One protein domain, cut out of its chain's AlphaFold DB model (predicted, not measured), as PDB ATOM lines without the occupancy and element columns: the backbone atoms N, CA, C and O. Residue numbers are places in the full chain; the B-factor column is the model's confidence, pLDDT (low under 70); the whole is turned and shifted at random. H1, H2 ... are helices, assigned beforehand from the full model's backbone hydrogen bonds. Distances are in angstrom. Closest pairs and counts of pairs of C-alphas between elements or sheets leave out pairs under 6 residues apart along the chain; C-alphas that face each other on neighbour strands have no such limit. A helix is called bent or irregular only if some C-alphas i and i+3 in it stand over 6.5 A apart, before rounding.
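Overview. This is residues 59 to 98 of the 100 residues of the protein "RNA polymerase III subunit C17" of Spraguea lophii (strain 42_110) (UniProt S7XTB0). Four helices follow one another round a small, rounded fold with few contacts: the two longer ones, H1 and H4, stand apart, and the centres of H1, H4 and the short H2 make a triangle, with H2 touching H4 and close to H1. H3, a single short turn, makes the corner at the far end from H1, and the chain folds back from it into H4. Contacts between the helices are few, and much of the path between them is made by tight links. The printed part has 40 residues with four named helices, in the order H1, H2, H3, H4, and no named strand; the class is all helix, with 27 residues in the helices. The whole is compact, with a radius of gyration of the C-alphas of 9.1 A, and the C-alphas span 23 by 19 by 14 A.

Arrangement. H1, residues 59 to 67, touches no helix. It is close to H2, residues 72 to 76, but not clearly touching it: the closest C-alphas, those of Leu 64 and Leu 75, are 7.7 A apart. H2 is also close to H3, residues 82 to 85, but not clearly touching it, with the closest C-alphas, those of Gln 76 and Met 82, 6.4 A apart. H4, residues 88 to 96, touches H2, with 4 pairs of C-alphas within 8 A; the closest, those of Leu 72 and Leu 95, are 7.1 A apart, and the centres of the two helices are 10.6 A apart. H3 and H4 meet only through their link. H1 is apart from H3 and from H4. In H1, H2 and H4 every O i to N i+4 pair is within hydrogen-bond range; H3, with four residues, is too short for such a pair, but its one O i to N i+3 pair is within range.

Along the chain. H1 begins at C-alpha 59, at (-12.525, 22.222, -6.454), and runs 12.0 A from first to last C-alpha. H2, residues 72 to 76, begins at C-alpha 72, at (-18.627, 20.108, 10.271). H3 covers residues 82 to 85. H4, residues 88 to 96, is 12.2 A from first to last C-alpha and ends at C-alpha 96, at (-23.436, 11.826, 6.393). H1 and H4, with 9 residues each, are the longest helices, and no helix is bent.

Size, cuts and confidence. The two C-alphas farthest apart, those of Asn 66 and Glu 84, are 23.7 A apart. The first and last printed C-alphas, those of Leu 59 and Phe 98, are 17.1 A apart. The printed part has no cut. The links from H1 to H2, from H2 to H3 and from H3 to H4 are tight, with 4, 5 and 2 residues. The mean pLDDT of the printed part is 91.8, and no printed residue is under 70.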
ATOM      1  N   LEU A  59     -13.659  22.395  -7.361       90.19
ATOM      2  CA  LEU A  59     -12.525  22.222  -6.454       90.19
ATOM      3  C   LEU A  59     -12.964  21.772  -5.052       90.19
ATOM      4  O   LEU A  59     -12.294  20.936  -4.453       90.19
ATOM      5  N   GLU A  60     -14.110  22.250  -4.563       92.62
ATOM      6  CA  GLU A  60     -14.682  21.810  -3.284       92.62
ATOM      7  C   GLU A  60     -15.063  20.332  -3.359       92.62
ATOM      8  O   GLU A  60     -14.660  19.552  -2.501       92.62
ATOM      9  N   LYS A  61     -15.755  19.913  -4.432       91.19
ATOM     10  CA  LYS A  61     -16.076  18.496  -4.680       91.19
ATOM     11  C   LYS A  61     -14.806  17.641  -4.678       91.19
ATOM     12  O   LYS A  61     -14.747  16.619  -3.997       91.19
ATOM     13  N   PHE A  62     -13.771  18.087  -5.389       89.94
ATOM     14  CA  PHE A  62     -12.471  17.419  -5.434       89.94
ATOM     15  C   PHE A  62     -11.824  17.289  -4.045       89.94
ATOM     16  O   PHE A  62     -11.355  16.213  -3.663       89.94
ATOM     17  N   GLN A  63     -11.813  18.370  -3.264       90.38
ATOM     18  CA  GLN A  63     -11.233  18.387  -1.924       90.38
ATOM     19  C   GLN A  63     -12.031  17.537  -0.930       90.38
ATOM     20  O   GLN A  63     -11.415  16.839  -0.125       90.38
ATOM     21  N   LEU A  64     -13.365  17.548  -0.998       91.00
ATOM     22  CA  LEU A  64     -14.237  16.721  -0.161       91.00
ATOM     23  C   LEU A  64     -13.983  15.235  -0.404       91.00
ATOM     24  O   LEU A  64     -13.764  14.489   0.551       91.00
ATOM     25  N   LEU A  65     -13.929  14.827  -1.677       89.25
ATOM     26  CA  LEU A  65     -13.596  13.454  -2.045       89.25
ATOM     27  C   LEU A  65     -12.229  13.070  -1.473       89.25
ATOM     28  O   LEU A  65     -12.128  12.064  -0.782       89.25
ATOM     29  N   ASN A  66     -11.185  13.876  -1.664       88.50
ATOM     30  CA  ASN A  66      -9.833  13.508  -1.227       88.50
ATOM     31  C   ASN A  66      -9.609  13.519   0.293       88.50
ATOM     32  O   ASN A  66      -8.771  12.756   0.769       88.50
ATOM     33  N   ASN A  67     -10.305  14.377   1.047       87.69
ATOM     34  CA  ASN A  67     -10.063  14.548   2.486       87.69
ATOM     35  C   ASN A  67     -11.025  13.760   3.384       87.69
ATOM     36  O   ASN A  67     -10.717  13.594   4.561       87.69
ATOM     37  N   ASN A  68     -12.154  13.274   2.854       87.31
ATOM     38  CA  ASN A  68     -13.140  12.470   3.584       87.31
ATOM     39  C   ASN A  68     -13.533  13.093   4.950       87.31
ATOM     40  O   ASN A  68     -13.126  12.596   6.008       87.31
ATOM     41  N   PRO A  69     -14.257  14.228   4.945       89.81
ATOM     42  CA  PRO A  69     -14.547  15.000   6.151       89.81
ATOM     43  C   PRO A  69     -15.350  14.181   7.171       89.81
ATOM     44  O   PRO A  69     -16.305  13.494   6.826       89.81
ATOM     45  N   LYS A  70     -14.968  14.284   8.452       88.31
ATOM     46  CA  LYS A  70     -15.606  13.555   9.571       88.31
ATOM     47  C   LYS A  70     -16.367  14.457  10.541       88.31
ATOM     48  O   LYS A  70     -16.964  13.969  11.494       88.31
ATOM     49  N   SER A  71     -16.297  15.769  10.343       91.81
ATOM     50  CA  SER A  71     -17.002  16.756  11.157       91.81
ATOM     51  C   SER A  71     -17.321  18.009  10.346       91.81
ATOM     52  O   SER A  71     -16.683  18.279   9.326       91.81
ATOM     53  N   LEU A  72     -18.264  18.810  10.847       91.62
ATOM     54  CA  LEU A  72     -18.627  20.108  10.271       91.62
ATOM     55  C   LEU A  72     -17.424  21.062  10.175       91.62
ATOM     56  O   LEU A  72     -17.272  21.782   9.195       91.62
ATOM     57  N   LEU A  73     -16.505  20.995  11.145       91.62
ATOM     58  CA  LEU A  73     -15.268  21.777  11.119       91.62
ATOM     59  C   LEU A  73     -14.396  21.429   9.903       91.62
ATOM     60  O   LEU A  73     -13.774  22.312   9.325       91.62
ATOM     61  N   CYS A  74     -14.354  20.157   9.490       91.00
ATOM     62  CA  CYS A  74     -13.639  19.767   8.274       91.00
ATOM     63  C   CYS A  74     -14.296  20.350   7.018       91.00
ATOM     64  O   CYS A  74     -13.578  20.744   6.102       91.00
ATOM     65  N   LEU A  75     -15.631  20.426   6.978       92.75
ATOM     66  CA  LEU A  75     -16.350  21.058   5.869       92.75
ATOM     67  C   LEU A  75     -16.019  22.551   5.773       92.75
ATOM     68  O   LEU A  75     -15.767  23.032   4.673       92.75
ATOM     69  N   GLN A  76     -15.897  23.249   6.904       93.62
ATOM     70  CA  GLN A  76     -15.571  24.683   6.944       93.62
ATOM     71  C   GLN A  76     -14.169  25.018   6.426       93.62
ATOM     72  O   GLN A  76     -13.914  26.139   5.995       93.62
ATOM     73  N   LEU A  77     -13.250  24.050   6.442       93.00
ATOM     74  CA  LEU A  77     -11.917  24.205   5.855       93.00
ATOM     75  C   LEU A  77     -11.911  24.053   4.327       93.00
ATOM     76  O   LEU A  77     -10.903  24.375   3.700       93.00
ATOM     77  N   ILE A  78     -12.987  23.519   3.743       93.75
ATOM     78  CA  ILE A  78     -13.081  23.185   2.316       93.75
ATOM     79  C   ILE A  78     -14.091  24.087   1.601       93.75
ATOM     80  O   ILE A  78     -13.804  24.572   0.512       93.75
ATOM     81  N   ILE A  79     -15.267  24.290   2.195       94.69
ATOM     82  CA  ILE A  79     -16.373  25.045   1.607       94.69
ATOM     83  C   ILE A  79     -16.320  26.476   2.135       94.69
ATOM     84  O   ILE A  79     -16.539  26.726   3.323       94.69
ATOM     85  N   GLU A  80     -16.055  27.423   1.241       93.50
ATOM     86  CA  GLU A  80     -16.046  28.844   1.589       93.50
ATOM     87  C   GLU A  80     -17.464  29.326   1.916       93.50
ATOM     88  O   GLU A  80     -18.415  28.978   1.210       93.50
ATOM     89  N   GLU A  81     -17.590  30.123   2.987       93.19
ATOM     90  CA  GLU A  81     -18.852  30.742   3.437       93.19
ATOM     91  C   GLU A  81     -20.008  29.728   3.561       93.19
ATOM     92  O   GLU A  81     -21.160  30.009   3.228       93.19
ATOM     93  N   MET A  82     -19.704  28.513   4.038       93.94
ATOM     94  CA  MET A  82     -20.661  27.398   4.060       93.94
ATOM     95  C   MET A  82     -21.964  27.697   4.816       93.94
ATOM     96  O   MET A  82     -23.012  27.210   4.407       93.94
ATOM     97  N   GLU A  83     -21.905  28.516   5.870       92.31
ATOM     98  CA  GLU A  83     -23.062  28.923   6.684       92.31
ATOM     99  C   GLU A  83     -24.026  29.850   5.923       92.31
ATOM    100  O   GLU A  83     -25.209  29.917   6.250       92.31
ATOM    101  N   GLU A  84     -23.539  30.562   4.902       93.75
ATOM    102  CA  GLU A  84     -24.365  31.427   4.052       93.75
ATOM    103  C   GLU A  84     -24.917  30.677   2.832       93.75
ATOM    104  O   GLU A  84     -25.978  31.020   2.307       93.75
ATOM    105  N   ARG A  85     -24.191  29.655   2.364       94.31
ATOM    106  CA  ARG A  85     -24.512  28.906   1.138       94.31
ATOM    107  C   ARG A  85     -25.405  27.693   1.361       94.31
ATOM    108  O   ARG A  85     -26.088  27.295   0.420       94.31
ATOM    109  N   PHE A  86     -25.369  27.105   2.551       95.12
ATOM    110  CA  PHE A  86     -26.065  25.866   2.871       95.12
ATOM    111  C   PHE A  86     -26.769  25.974   4.218       95.12
ATOM    112  O   PHE A  86     -26.319  26.662   5.133       95.12
ATOM    113  N   THR A  87     -27.877  25.256   4.344       95.12
ATOM    114  CA  THR A  87     -28.548  25.070   5.629       95.12
ATOM    115  C   THR A  87     -27.807  24.046   6.491       95.12
ATOM    116  O   THR A  87     -27.085  23.189   5.982       95.12
ATOM    117  N   GLU A  88     -28.006  24.100   7.809       93.12
ATOM    118  CA  GLU A  88     -27.421  23.122   8.740       93.12
ATOM    119  C   GLU A  88     -27.830  21.679   8.387       93.12
ATOM    120  O   GLU A  88     -27.012  20.766   8.459       93.12
ATOM    121  N   GLU A  89     -29.065  21.490   7.914       93.56
ATOM    122  CA  GLU A  89     -29.590  20.200   7.455       93.56
ATOM    123  C   GLU A  89     -28.833  19.685   6.221       93.56
ATOM    124  O   GLU A  89     -28.378  18.544   6.216       93.56
ATOM    125  N   GLU A  90     -28.620  20.527   5.204       93.81
ATOM    126  CA  GLU A  90     -27.864  20.156   3.996       93.81
ATOM    127  C   GLU A  90     -26.400  19.827   4.307       93.81
ATOM    128  O   GLU A  90     -25.822  18.911   3.723       93.81
ATOM    129  N   LEU A  91     -25.785  20.561   5.235       93.81
ATOM    130  CA  LEU A  91     -24.404  20.320   5.649       93.81
ATOM    131  C   LEU A  91     -24.258  18.986   6.377       93.81
ATOM    132  O   LEU A  91     -23.299  18.249   6.129       93.81
ATOM    133  N   GLU A  92     -25.224  18.653   7.226       92.69
ATOM    134  CA  GLU A  92     -25.277  17.361   7.900       92.69
ATOM    135  C   GLU A  92     -25.551  16.226   6.899       92.69
ATOM    136  O   GLU A  92     -24.936  15.164   6.984       92.69
ATOM    137  N   GLU A  93     -26.405  16.441   5.893       92.69
ATOM    138  CA  GLU A  93     -26.607  15.486   4.796       92.69
ATOM    139  C   GLU A  93     -25.320  15.245   4.000       92.69
ATOM    140  O   GLU A  93     -24.969  14.088   3.758       92.69
ATOM    141  N   ILE A  94     -24.585  16.303   3.635       91.94
ATOM    142  CA  ILE A  94     -23.283  16.189   2.963       91.94
ATOM    143  C   ILE A  94     -22.318  15.382   3.832       91.94
ATOM    144  O   ILE A  94     -21.672  14.459   3.335       91.94
ATOM    145  N   LEU A  95     -22.227  15.700   5.125       91.50
ATOM    146  CA  LEU A  95     -21.324  15.024   6.051       91.50
ATOM    147  C   LEU A  95     -21.659  13.531   6.198       91.50
ATOM    148  O   LEU A  95     -20.766  12.680   6.168       91.50
ATOM    149  N   ASN A  96     -22.947  13.199   6.279       90.38
ATOM    150  CA  ASN A  96     -23.436  11.826   6.393       90.38
ATOM    151  C   ASN A  96     -23.103  10.948   5.180       90.38
ATOM    152  O   ASN A  96     -23.084   9.725   5.301       90.38
ATOM    153  N   LEU A  97     -22.792  11.530   4.020       89.31
ATOM    154  CA  LEU A  97     -22.335  10.748   2.870       89.31
ATOM    155  C   LEU A  97     -20.926  10.162   3.061       89.31
ATOM    156  O   LEU A  97     -20.570   9.179   2.405       89.31
ATOM    157  N   PHE A  98     -20.125  10.757   3.945       86.75
ATOM    158  CA  PHE A  98     -18.732  10.382   4.192       86.75
ATOM    159  C   PHE A  98     -18.558   9.500   5.434       86.75
ATOM    160  O   PHE A  98     -17.623   8.695   5.494       86.75
TER     161      PHE A  98